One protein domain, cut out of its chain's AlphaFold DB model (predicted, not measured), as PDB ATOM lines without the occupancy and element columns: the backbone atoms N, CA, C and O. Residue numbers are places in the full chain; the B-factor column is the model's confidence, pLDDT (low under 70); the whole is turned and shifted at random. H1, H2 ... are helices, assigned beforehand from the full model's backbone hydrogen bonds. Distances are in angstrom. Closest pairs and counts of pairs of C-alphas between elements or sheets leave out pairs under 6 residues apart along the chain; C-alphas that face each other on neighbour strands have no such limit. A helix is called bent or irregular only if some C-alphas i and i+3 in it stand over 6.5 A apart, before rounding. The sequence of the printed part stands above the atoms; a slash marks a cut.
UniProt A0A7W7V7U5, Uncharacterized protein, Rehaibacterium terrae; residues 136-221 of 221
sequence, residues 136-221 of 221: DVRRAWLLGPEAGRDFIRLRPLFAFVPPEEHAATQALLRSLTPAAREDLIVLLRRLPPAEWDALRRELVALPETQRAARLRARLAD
ATOM      1  N   ASP A 136       3.448 -45.450 -56.565       83.56
ATOM      2  CA  ASP A 136       4.018 -45.075 -55.269       83.56
ATOM      3  C   ASP A 136       5.505 -44.731 -55.370       83.56
ATOM      4  O   ASP A 136       5.970 -43.788 -54.731       83.56
ATOM      5  N   VAL A 137       6.245 -45.442 -56.226       86.75
ATOM      6  CA  VAL A 137       7.662 -45.164 -56.479       86.75
ATOM      7  C   VAL A 137       7.823 -43.830 -57.196       86.75
ATOM      8  O   VAL A 137       8.667 -43.020 -56.818       86.75
ATOM      9  N   ARG A 138       6.977 -43.546 -58.191       89.69
ATOM     10  CA  ARG A 138       6.973 -42.239 -58.864       89.69
ATOM     11  C   ARG A 138       6.631 -41.109 -57.900       89.69
ATOM     12  O   ARG A 138       7.267 -40.058 -57.949       89.69
ATOM     13  N   ARG A 139       5.653 -41.320 -57.013       87.50
ATOM     14  CA  ARG A 139       5.242 -40.325 -56.012       87.50
ATOM     15  C   ARG A 139       6.295 -40.104 -54.934       87.50
ATOM     16  O   ARG A 139       6.422 -38.975 -54.472       87.50
ATOM     17  N   ALA A 140       7.089 -41.115 -54.585       88.81
ATOM     18  CA  ALA A 140       8.193 -40.974 -53.638       88.81
ATOM     19  C   ALA A 140       9.181 -39.869 -54.052       88.81
ATOM     20  O   ALA A 140       9.641 -39.107 -53.206       88.81
ATOM     21  N   TRP A 141       9.438 -39.702 -55.353       90.44
ATOM     22  CA  TRP A 141      10.316 -38.646 -55.870       90.44
ATOM     23  C   TRP A 141       9.802 -37.217 -55.627       90.44
ATOM     24  O   TRP A 141      10.590 -36.274 -55.690       90.44
ATOM     25  N   LEU A 142       8.521 -37.027 -55.276       89.25
ATOM     26  CA  LEU A 142       7.997 -35.731 -54.818       89.25
ATOM     27  C   LEU A 142       8.579 -35.304 -53.459       89.25
ATOM     28  O   LEU A 142       8.481 -34.137 -53.082       89.25
ATOM     29  N   LEU A 143       9.196 -36.224 -52.715       88.50
ATOM     30  CA  LEU A 143       9.897 -35.907 -51.472       88.50
ATOM     31  C   LEU A 143      11.294 -35.318 -51.709       88.50
ATOM     32  O   LEU A 143      11.870 -34.799 -50.760       88.50
ATOM     33  N   GLY A 144      11.802 -35.367 -52.943       89.31
ATOM     34  CA  GLY A 144      13.160 -34.956 -53.299       89.31
ATOM     35  C   GLY A 144      14.064 -36.132 -53.673       89.31
ATOM     36  O   GLY A 144      13.687 -37.292 -53.481       89.31
ATOM     37  N   PRO A 145      15.252 -35.855 -54.241       88.19
ATOM     38  CA  PRO A 145      16.177 -36.888 -54.705       88.19
ATOM     39  C   PRO A 145      16.746 -37.746 -53.566       88.19
ATOM     40  O   PRO A 145      16.994 -38.934 -53.765       88.19
ATOM     41  N   GLU A 146      16.917 -37.166 -52.378       87.19
ATOM     42  CA  GLU A 146      17.461 -37.857 -51.208       87.19
ATOM     43  C   GLU A 146      16.372 -38.687 -50.518       87.19
ATOM     44  O   GLU A 146      16.395 -39.918 -50.531       87.19
ATOM     45  N   ALA A 147      15.351 -38.017 -49.972       86.81
ATOM     46  CA  ALA A 147      14.283 -38.683 -49.232       86.81
ATOM     47  C   ALA A 147      13.454 -39.636 -50.112       86.81
ATOM     48  O   ALA A 147      13.048 -40.697 -49.643       86.81
ATOM     49  N   GLY A 148      13.226 -39.299 -51.386       89.69
ATOM     50  CA  GLY A 148      12.461 -40.139 -52.309       89.69
ATOM     51  C   GLY A 148      13.130 -41.482 -52.607       89.69
ATOM     52  O   GLY A 148      12.442 -42.500 -52.693       89.69
ATOM     53  N   ARG A 149      14.468 -41.514 -52.679       87.50
ATOM     54  CA  ARG A 149      15.239 -42.755 -52.853       87.50
ATOM     55  C   ARG A 149      15.085 -43.689 -51.653       87.50
ATOM     56  O   ARG A 149      14.925 -44.898 -51.821       87.50
ATOM     57  N   ASP A 150      15.114 -43.130 -50.449       89.25
ATOM     58  CA  ASP A 150      15.012 -43.895 -49.205       89.25
ATOM     59  C   ASP A 150      13.578 -44.316 -48.890       89.25
ATOM     60  O   ASP A 150      13.353 -45.359 -48.269       89.25
ATOM     61  N   PHE A 151      12.596 -43.545 -49.361       86.25
ATOM     62  CA  PHE A 151      11.188 -43.758 -49.052       86.25
ATOM     63  C   PHE A 151      10.684 -45.144 -49.453       86.25
ATOM     64  O   PHE A 151       9.859 -45.706 -48.746       86.25
ATOM     65  N   ILE A 152      11.213 -45.754 -50.518       83.38
ATOM     66  CA  ILE A 152      10.838 -47.127 -50.896       83.38
ATOM     67  C   ILE A 152      11.099 -48.118 -49.761       83.38
ATOM     68  O   ILE A 152      10.271 -48.986 -49.491       83.38
ATOM     69  N   ARG A 153      12.228 -47.957 -49.067       88.88
ATOM     70  CA  ARG A 153      12.625 -48.808 -47.938       88.88
ATOM     71  C   ARG A 153      11.885 -48.433 -46.655       88.88
ATOM     72  O   ARG A 153      11.639 -49.299 -45.825       88.88
ATOM     73  N   LEU A 154      11.509 -47.164 -46.511       89.44
ATOM     74  CA  LEU A 154      10.759 -46.652 -45.362       89.44
ATOM     75  C   LEU A 154       9.233 -46.773 -45.517       89.44
ATOM     76  O   LEU A 154       8.509 -46.526 -44.556       89.44
ATOM     77  N   ARG A 155       8.732 -47.175 -46.692       85.81
ATOM     78  CA  ARG A 155       7.300 -47.254 -47.029       85.81
ATOM     79  C   ARG A 155       6.443 -47.956 -45.967       85.81
ATOM     80  O   ARG A 155       5.356 -47.445 -45.701       85.81
ATOM     81  N   PRO A 156       6.887 -49.056 -45.321       86.75
ATOM     82  CA  PRO A 156       6.083 -49.719 -44.297       86.75
ATOM     83  C   PRO A 156       5.731 -48.821 -43.096       86.75
ATOM     84  O   PRO A 156       4.629 -48.934 -42.571       86.75
ATOM     85  N   LEU A 157       6.594 -47.861 -42.731       82.56
ATOM     86  CA  LEU A 157       6.336 -46.883 -41.659       82.56
ATOM     87  C   LEU A 157       5.199 -45.907 -42.004       82.56
ATOM     88  O   LEU A 157       4.689 -45.208 -41.132       82.56
ATOM     89  N   PHE A 158       4.832 -45.825 -43.285       78.69
ATOM     90  CA  PHE A 158       3.922 -44.814 -43.814       78.69
ATOM     91  C   PHE A 158       2.683 -45.393 -44.498       78.69
ATOM     92  O   PHE A 158       1.933 -44.645 -45.121       78.69
ATOM     93  N   ALA A 159       2.450 -46.703 -44.383       78.56
ATOM     94  CA  ALA A 159       1.323 -47.364 -45.035       78.56
ATOM     95  C   ALA A 159      -0.044 -46.856 -44.534       78.56
ATOM     96  O   ALA A 159      -0.993 -46.801 -45.313       78.56
ATOM     97  N   PHE A 160      -0.133 -46.437 -43.264       78.50
ATOM     98  CA  PHE A 160      -1.386 -46.033 -42.614       78.50
ATOM     99  C   PHE A 160      -1.269 -44.717 -41.835       78.50
ATOM    100  O   PHE A 160      -1.777 -44.590 -40.726       78.50
ATOM    101  N   VAL A 161      -0.605 -43.709 -42.407       83.88
ATOM    102  CA  VAL A 161      -0.557 -42.380 -41.773       83.88
ATOM    103  C   VAL A 161      -1.915 -41.683 -41.943       83.88
ATOM    104  O   VAL A 161      -2.362 -41.530 -43.086       83.88
ATOM    105  N   PRO A 162      -2.563 -41.218 -40.862       86.00
ATOM    106  CA  PRO A 162      -3.775 -40.410 -40.960       86.00
ATOM    107  C   PRO A 162      -3.526 -39.080 -41.699       86.00
ATOM    108  O   PRO A 162      -2.427 -38.525 -41.574       86.00
ATOM    109  N   PRO A 163      -4.500 -38.538 -42.460       83.31
ATOM    110  CA  PRO A 163      -4.331 -37.303 -43.236       83.31
ATOM    111  C   PRO A 163      -3.788 -36.112 -42.434       83.31
ATOM    112  O   PRO A 163      -2.962 -35.344 -42.928       83.31
ATOM    113  N   GLU A 164      -4.211 -35.980 -41.183       87.88
ATOM    114  CA  GLU A 164      -3.790 -34.940 -40.249       87.88
ATOM    115  C   GLU A 164      -2.310 -35.051 -39.845       87.88
ATOM    116  O   GLU A 164      -1.671 -34.042 -39.542       87.88
ATOM    117  N   GLU A 165      -1.723 -36.248 -39.913       88.00
ATOM    118  CA  GLU A 165      -0.321 -36.503 -39.569       88.00
ATOM    119  C   GLU A 165       0.610 -36.486 -40.796       88.00
ATOM    120  O   GLU A 165       1.837 -36.527 -40.641       88.00
ATOM    121  N   HIS A 166       0.068 -36.399 -42.021       84.50
ATOM    122  CA  HIS A 166       0.854 -36.436 -43.266       84.50
ATOM    123  C   HIS A 166       1.921 -35.347 -43.308       84.50
ATOM    124  O   HIS A 166       3.081 -35.634 -43.600       84.50
ATOM    125  N   ALA A 167       1.549 -34.104 -42.992       83.94
ATOM    126  CA  ALA A 167       2.465 -32.969 -43.068       83.94
ATOM    127  C   ALA A 167       3.635 -33.113 -42.081       83.94
ATOM    128  O   ALA A 167       4.795 -32.960 -42.467       83.94
ATOM    129  N   ALA A 168       3.340 -33.477 -40.830       88.12
ATOM    130  CA  ALA A 168       4.349 -33.677 -39.793       88.12
ATOM    131  C   ALA A 168       5.270 -34.865 -40.113       88.12
ATOM    132  O   ALA A 168       6.483 -34.798 -39.930       88.12
ATOM    133  N   THR A 169       4.704 -35.933 -40.672       87.88
ATOM    134  CA  THR A 169       5.451 -37.125 -41.079       87.88
ATOM    135  C   THR A 169       6.385 -36.845 -42.263       87.88
ATOM    136  O   THR A 169       7.536 -37.280 -42.273       87.88
ATOM    137  N   GLN A 170       5.930 -36.073 -43.252       82.75
ATOM    138  CA  GLN A 170       6.795 -35.635 -44.348       82.75
ATOM    139  C   GLN A 170       7.904 -34.695 -43.860       82.75
ATOM    140  O   GLN A 170       9.033 -34.788 -44.341       82.75
ATOM    141  N   ALA A 171       7.604 -33.802 -42.911       86.00
ATOM    142  CA  ALA A 171       8.606 -32.930 -42.298       86.00
ATOM    143  C   ALA A 171       9.676 -33.741 -41.550       86.00
ATOM    144  O   ALA A 171      10.862 -33.489 -41.740       86.00
ATOM    145  N   LEU A 172       9.270 -34.775 -40.801       90.25
ATOM    146  CA  LEU A 172      10.188 -35.729 -40.174       90.25
ATOM    147  C   LEU A 172      11.154 -36.335 -41.201       90.25
ATOM    148  O   LEU A 172      12.364 -36.273 -41.013       90.25
ATOM    149  N   LEU A 173      10.648 -36.898 -42.301       87.56
ATOM    150  CA  LEU A 173      11.498 -37.533 -43.315       87.56
ATOM    151  C   LEU A 173      12.525 -36.581 -43.936       87.56
ATOM    152  O   LEU A 173      13.664 -36.989 -44.187       87.56
ATOM    153  N   ARG A 174      12.115 -35.332 -44.180       83.44
ATOM    154  CA  ARG A 174      12.986 -34.293 -44.739       83.44
ATOM    155  C   ARG A 174      14.029 -33.813 -43.732       83.44
ATOM    156  O   ARG A 174      15.159 -33.574 -44.132       83.44
ATOM    157  N   SER A 175      13.693 -33.742 -42.440       88.06
ATOM    158  CA  SER A 175      14.633 -33.291 -41.403       88.06
ATOM    159  C   SER A 175      15.727 -34.315 -41.084       88.06
ATOM    160  O   SER A 175      16.743 -33.975 -40.483       88.06
ATOM    161  N   LEU A 176      15.497 -35.603 -41.367       91.00
ATOM    162  CA  LEU A 176      16.487 -36.641 -41.089       91.00
ATOM    163  C   LEU A 176      17.664 -36.525 -42.062       91.00
ATOM    164  O   LEU A 176      17.491 -36.395 -43.273       91.00
ATOM    165  N   THR A 177      18.882 -36.636 -41.538       90.50
ATOM    166  CA  THR A 177      20.073 -36.788 -42.378       90.50
ATOM    167  C   THR A 177      20.052 -38.151 -43.086       90.50
ATOM    168  O   THR A 177      19.366 -39.067 -42.619       90.50
ATOM    169  N   PRO A 178      20.826 -38.344 -44.171       89.88
ATOM    170  CA  PRO A 178      20.931 -39.651 -44.824       89.88
ATOM    171  C   PRO A 178      21.315 -40.780 -43.855       89.88
ATOM    172  O   PRO A 178      20.691 -41.836 -43.860       89.88
ATOM    173  N   ALA A 179      22.269 -40.530 -42.950       91.75
ATOM    174  CA  ALA A 179      22.667 -41.499 -41.927       91.75
ATOM    175  C   ALA A 179      21.510 -41.850 -40.974       91.75
ATOM    176  O   ALA A 179      21.261 -43.019 -40.710       91.75
ATOM    177  N   ALA A 180      20.746 -40.851 -40.519       93.88
ATOM    178  CA  ALA A 180      19.599 -41.092 -39.650       93.88
ATOM    179  C   ALA A 180      18.455 -41.832 -40.372       93.88
ATOM    180  O   ALA A 180      17.750 -42.630 -39.757       93.88
ATOM    181  N   ARG A 181      18.263 -41.614 -41.683       94.12
ATOM    182  CA  ARG A 181      17.317 -42.416 -42.474       94.12
ATOM    183  C   ARG A 181      17.763 -43.871 -42.581       94.12
ATOM    184  O   ARG A 181      16.915 -44.749 -42.458       94.12
ATOM    185  N   GLU A 182      19.056 -44.139 -42.748       93.62
ATOM    186  CA  GLU A 182      19.573 -45.514 -42.717       93.62
ATOM    187  C   GLU A 182      19.369 -46.174 -41.350       93.62
ATOM    188  O   GLU A 182      18.876 -47.300 -41.294       93.62
ATOM    189  N   ASP A 183      19.631 -45.461 -40.252       95.19
ATOM    190  CA  ASP A 183      19.357 -45.967 -38.900       95.19
ATOM    191  C   ASP A 183      17.875 -46.352 -38.735       95.19
ATOM    192  O   ASP A 183      17.545 -47.432 -38.237       95.19
ATOM    193  N   LEU A 184      16.962 -45.506 -39.227       94.88
ATOM    194  CA  LEU A 184      15.525 -45.777 -39.228       94.88
ATOM    195  C   LEU A 184      15.155 -46.993 -40.094       94.88
ATOM    196  O   LEU A 184      14.328 -47.809 -39.684       94.88
ATOM    197  N   ILE A 185      15.775 -47.151 -41.269       93.69
ATOM    198  CA  ILE A 185      15.588 -48.327 -42.132       93.69
ATOM    199  C   ILE A 185      16.033 -49.604 -41.409       93.69
ATOM    200  O   ILE A 185      15.379 -50.640 -41.546       93.69
ATOM    201  N   VAL A 186      17.139 -49.565 -40.661       94.81
ATOM    202  CA  VAL A 186      17.618 -50.719 -39.886       94.81
ATOM    203  C   VAL A 186      16.646 -51.045 -38.752       94.81
ATOM    204  O   VAL A 186      16.282 -52.212 -38.597       94.81
ATOM    205  N   LEU A 187      16.172 -50.040 -38.008       94.25
ATOM    206  CA  LEU A 187      15.184 -50.228 -36.940       94.25
ATOM    207  C   LEU A 187      13.889 -50.854 -37.449       94.25
ATOM    208  O   LEU A 187      13.390 -51.795 -36.841       94.25
ATOM    209  N   LEU A 188      13.376 -50.395 -38.590       91.94
ATOM    210  CA  LEU A 188      12.158 -50.939 -39.192       91.94
ATOM    211  C   LEU A 188      12.232 -52.440 -39.474       91.94
ATOM    212  O   LEU A 188      11.221 -53.127 -39.371       91.94
ATOM    213  N   ARG A 189      13.415 -52.961 -39.819       90.50
ATOM    214  CA  ARG A 189      13.607 -54.404 -40.043       90.50
ATOM    215  C   ARG A 189      13.642 -55.207 -38.744       90.50
ATOM    216  O   ARG A 189      13.419 -56.411 -38.787       90.50
ATOM    217  N   ARG A 190      13.984 -54.566 -37.622       93.06
ATOM    218  CA  ARG A 190      14.081 -55.197 -36.297       93.06
ATOM    219  C   ARG A 190      12.762 -55.135 -35.531       93.06
ATOM    220  O   ARG A 190      12.447 -56.065 -34.799       93.06
ATOM    221  N   LEU A 191      12.015 -54.046 -35.691       90.38
ATOM    222  CA  LEU A 191      10.782 -53.800 -34.951       90.38
ATOM    223  C   LEU A 191       9.590 -54.538 -35.570       90.38
ATOM    224  O   LEU A 191       9.434 -54.522 -36.797       90.38
ATOM    225  N   PRO A 192       8.704 -55.125 -34.747       91.25
ATOM    226  CA  PRO A 192       7.477 -55.726 -35.245       91.25
ATOM    227  C   PRO A 192       6.545 -54.651 -35.838       91.25
ATOM    228  O   PRO A 192       6.533 -53.515 -35.354       91.25
ATOM    229  N   PRO A 193       5.701 -54.992 -36.836       88.62
ATOM    230  CA  PRO A 193       4.835 -54.020 -37.513       88.62
ATOM    231  C   PRO A 193       3.924 -53.202 -36.593       88.62
ATOM    232  O   PRO A 193       3.653 -52.036 -36.868       88.62
ATOM    233  N   ALA A 194       3.488 -53.787 -35.474       89.25
ATOM    234  CA  ALA A 194       2.632 -53.123 -34.493       89.25
ATOM    235  C   ALA A 194       3.301 -51.918 -33.798       89.25
ATOM    236  O   ALA A 194       2.607 -51.052 -33.272       89.25
ATOM    237  N   GLU A 195       4.635 -51.838 -33.799       90.88
ATOM    238  CA  GLU A 195       5.388 -50.771 -33.127       90.88
ATOM    239  C   GLU A 195       5.771 -49.613 -34.059       90.88
ATOM    240  O   GLU A 195       6.191 -48.550 -33.594       90.88
ATOM    241  N   TRP A 196       5.600 -49.772 -35.373       90.44
ATOM    242  CA  TRP A 196       6.022 -48.777 -36.362       90.44
ATOM    243  C   TRP A 196       5.318 -47.428 -36.173       90.44
ATOM    244  O   TRP A 196       5.968 -46.381 -36.162       90.44
ATOM    245  N   ASP A 197       4.006 -47.434 -35.930       89.75
ATOM    246  CA  ASP A 197       3.252 -46.197 -35.693       89.75
ATOM    247  C   ASP A 197       3.639 -45.497 -34.389       89.75
ATOM    248  O   ASP A 197       3.581 -44.268 -34.301       89.75
ATOM    249  N   ALA A 198       4.037 -46.255 -33.365       91.06
ATOM    250  CA  ALA A 198       4.540 -45.682 -32.122       91.06
ATOM    251  C   ALA A 198       5.900 -45.005 -32.349       91.06
ATOM    252  O   ALA A 198       6.076 -43.855 -31.945       91.06
ATOM    253  N   LEU A 199       6.813 -45.665 -33.074       92.19
ATOM    254  CA  LEU A 199       8.113 -45.097 -33.438       92.19
ATOM    255  C   LEU A 199       7.959 -43.808 -34.255       92.19
ATOM    256  O   LEU A 199       8.610 -42.805 -33.968       92.19
ATOM    257  N   ARG A 200       7.081 -43.804 -35.265       93.06
ATOM    258  CA  ARG A 200       6.838 -42.615 -36.093       93.06
ATOM    259  C   ARG A 200       6.351 -41.434 -35.253       93.06
ATOM    260  O   ARG A 200       6.904 -40.342 -35.375       93.06
ATOM    261  N   ARG A 201       5.348 -41.647 -34.393       92.06
ATOM    262  CA  ARG A 201       4.794 -40.594 -33.520       92.06
ATOM    263  C   ARG A 201       5.822 -40.077 -32.516       92.06
ATOM    264  O   ARG A 201       5.905 -38.867 -32.317       92.06
ATOM    265  N   GLU A 202       6.641 -40.961 -31.949       94.56
ATOM    266  CA  GLU A 202       7.766 -40.581 -31.085       94.56
ATOM    267  C   GLU A 202       8.733 -39.637 -31.815       94.56
ATOM    268  O   GLU A 202       9.046 -38.557 -31.317       94.56
ATOM    269  N   LEU A 203       9.167 -39.998 -33.027       94.38
ATOM    270  CA  LEU A 203      10.110 -39.186 -33.801       94.38
ATOM    271  C   LEU A 203       9.520 -37.840 -34.236       94.38
ATOM    272  O   LEU A 203      10.234 -36.837 -34.232       94.38
ATOM    273  N   VAL A 204       8.231 -37.800 -34.594       94.19
ATOM    274  CA  VAL A 204       7.526 -36.550 -34.926       94.19
ATOM    275  C   VAL A 204       7.486 -35.606 -33.720       94.19
ATOM    276  O   VAL A 204       7.735 -34.413 -33.886       94.19
ATOM    277  N   ALA A 205       7.218 -36.129 -32.519       94.94
ATOM    278  CA  ALA A 205       7.133 -35.337 -31.291       94.94
ATOM    279  C   ALA A 205       8.493 -34.793 -30.816       94.94
ATOM    280  O   ALA A 205       8.546 -33.783 -30.113       94.94
ATOM    281  N   LEU A 206       9.598 -35.445 -31.193       95.31
ATOM    282  CA  LEU A 206      10.938 -35.011 -30.811       95.31
ATOM    283  C   LEU A 206      11.404 -33.776 -31.602       95.31
ATOM    284  O   LEU A 206      11.160 -33.689 -32.814       95.31
ATOM    285  N   PRO A 207      12.167 -32.864 -30.960       94.12
ATOM    286  CA  PRO A 207      12.890 -31.810 -31.664       94.12
ATOM    287  C   PRO A 207      13.825 -32.396 -32.725       94.12
ATOM    288  O   PRO A 207      14.474 -33.416 -32.484       94.12
ATOM    289  N   GLU A 208      13.944 -31.730 -33.877       91.44
ATOM    290  CA  GLU A 208      14.699 -32.247 -35.033       91.44
ATOM    291  C   GLU A 208      16.141 -32.627 -34.679       91.44
ATOM    292  O   GLU A 208      16.640 -33.674 -35.093       91.44
ATOM    293  N   THR A 209      16.770 -31.824 -33.818       92.88
ATOM    294  CA  THR A 209      18.143 -32.009 -33.331       92.88
ATOM    295  C   THR A 209      18.344 -33.285 -32.512       92.88
ATOM    296  O   THR A 209      19.464 -33.781 -32.422       92.88
ATOM    297  N   GLN A 210      17.280 -33.847 -31.931       95.31
ATOM    298  CA  GLN A 210      17.350 -35.027 -31.063       95.31
ATOM    299  C   GLN A 210      17.026 -36.334 -31.797       95.31
ATOM    300  O   GLN A 210      17.411 -37.411 -31.338       95.31
ATOM    301  N   ARG A 211      16.361 -36.266 -32.957       95.69
ATOM    302  CA  ARG A 211      15.852 -37.443 -33.684       95.69
ATOM    303  C   ARG A 211      16.956 -38.442 -34.042       95.69
ATOM    304  O   ARG A 211      16.818 -39.631 -33.774       95.69
ATOM    305  N   ALA A 212      18.084 -37.969 -34.577       94.56
ATOM    306  CA  ALA A 212      19.202 -38.836 -34.964       94.56
ATOM    307  C   ALA A 212      19.889 -39.510 -33.759       94.56
ATOM    308  O   ALA A 212      20.305 -40.663 -33.833       94.56
ATOM    309  N   ALA A 213      20.010 -38.807 -32.629       95.25
ATOM    310  CA  ALA A 213      20.532 -39.406 -31.400       95.25
ATOM    311  C   ALA A 213      19.576 -40.483 -30.866       95.25
ATOM    312  O   ALA A 213      20.023 -41.555 -30.462       95.25
ATOM    313  N   ARG A 214      18.263 -40.231 -30.940       95.81
ATOM    314  CA  ARG A 214      17.254 -41.187 -30.491       95.81
ATOM    315  C   ARG A 214      17.253 -42.482 -31.302       95.81
ATOM    316  O   ARG A 214      17.191 -43.555 -30.708       95.81
ATOM    317  N   LEU A 215      17.347 -42.385 -32.630       96.12
ATOM    318  CA  LEU A 215      17.424 -43.553 -33.515       96.12
ATOM    319  C   LEU A 215      18.639 -44.429 -33.187       96.12
ATOM    320  O   LEU A 215      18.506 -45.643 -33.066       96.12
ATOM    321  N   ARG A 216      19.803 -43.816 -32.953       95.94
ATOM    322  CA  ARG A 216      21.018 -44.548 -32.569       95.94
ATOM    323  C   ARG A 216      20.904 -45.226 -31.206       95.94
ATOM    324  O   ARG A 216      21.352 -46.356 -31.075       95.94
ATOM    325  N   ALA A 217      20.281 -44.576 -30.221       94.88
ATOM    326  CA  ALA A 217      20.035 -45.193 -28.916       94.88
ATOM    327  C   ALA A 217      19.163 -46.454 -29.048       94.88
ATOM    328  O   ALA A 217      19.549 -47.514 -28.578       94.88
ATOM    329  N   ARG A 218      18.058 -46.370 -29.802       93.62
ATOM    330  CA  ARG A 218      17.162 -47.509 -30.076       93.62
ATOM    331  C   ARG A 218      17.833 -48.674 -30.810       93.62
ATOM    332  O   ARG A 218      17.327 -49.784 -30.751       93.62
ATOM    333  N   LEU A 219      18.898 -48.422 -31.573       92.88
ATOM    334  CA  LEU A 219      19.647 -49.470 -32.279       92.88
ATOM    335  C   LEU A 219      20.630 -50.226 -31.381       92.88
ATOM    336  O   LEU A 219      21.080 -51.306 -31.779       92.88
ATOM    337  N   ALA A 220      21.011 -49.614 -30.257       90.88
ATOM    338  CA  ALA A 220      21.925 -50.169 -29.268       90.88
ATOM    339  C   ALA A 220      21.202 -50.974 -28.171       90.88
ATOM    340  O   ALA A 220      21.852 -51.803 -27.536       90.88
ATOM    341  N   ASP A 221      19.903 -50.721 -27.983       81.00
ATOM    342  CA  ASP A 221      18.979 -51.528 -27.172       81.00
ATOM    343  C   ASP A 221      18.634 -52.859 -27.877       81.00
ATOM    344  O   ASP A 221      18.534 -53.888 -27.171       81.00
TER     345      ASP A 221
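This is residues 136 to 221 of the 221 residues of an uncharacterized protein of Rehaibacterium terrae (UniProt A0A7W7V7U5). H2 and H4 sit side by side in the middle of a row of four helices, H1, H2, H4, H6, with H1 and H6 at its ends. On one side of this row lie H5 and H3, about perpendicular to each other, where residues 200 to 204 near the end of H5 meet residues 168 to 172 of H3. The printed part has 86 residues with six named helices, H1 to H6 in chain order, and no named strand; the class is all helix, mostly crossed packing. It is compact, with radius of gyration of the C-alphas 12.0 A and spans of 35 by 24 by 23 A.

Find C-alpha 145 at (16.177, -36.888, -54.705); from there H2, residues 145 to 158, the longest helix by residues with 14, runs 18.2 A from first to last C-alpha. Before it, H1 holds residues 136 to 143, 11.5 A. After it come H3, residues 163 to 175, 19.5 A; H4, 178 to 190, 19.0 A; H5, 193 to 205, 19.8 A; and H6, 208 to 220, 20.2 A, ending at C-alpha 220, (21.925, -50.169, -29.268). Four are irregular: C-alphas 153 and 156 in H2 are 7.5 A apart, and C-alphas 164 and 167 in H3, 194 and 197 in H5, and 209 and 212 in H6 are each 7.1 A apart.

Start at the hub, H2, which touches three helices. It touches H4 at a shallow tilt of 22 degrees, the same way; the closest C-alphas, Leu 154 and Ile 185, are 6.0 A apart. With residues 147 to 152 alone it touches H1, steep at 57 degrees, closest C-alphas Trp 141 and Gly 148, 4.4 A. With residues 156 to 157 alone it touches H5, closest C-alphas Leu 157 and Trp 196, 5.6 A. H3 touches H5 at 73 degrees, only just about perpendicular, closest C-alphas Leu 172 and Val 204, 5.9 A. H4 touches H6, steep at 41 degrees, closest C-alphas Ala 180 and Ala 212, 5.2 A. H1 and H6 are apart. In H4 every O i to N i+4 pair is within hydrogen-bond range; H3, H5 and H6 have 7 of 9 each, H1 has 1 of 4 beside 5 of 5 O i to N i+3 pairs, and H2 has 4 of 10 beside 7 of 11.

The C-alphas farthest apart, Arg 138 and Asp 221, are 35.1 A apart. The printed part has no cut, and its five links are tight. Its mean pLDDT is 89.8, and no printed residue is under 70.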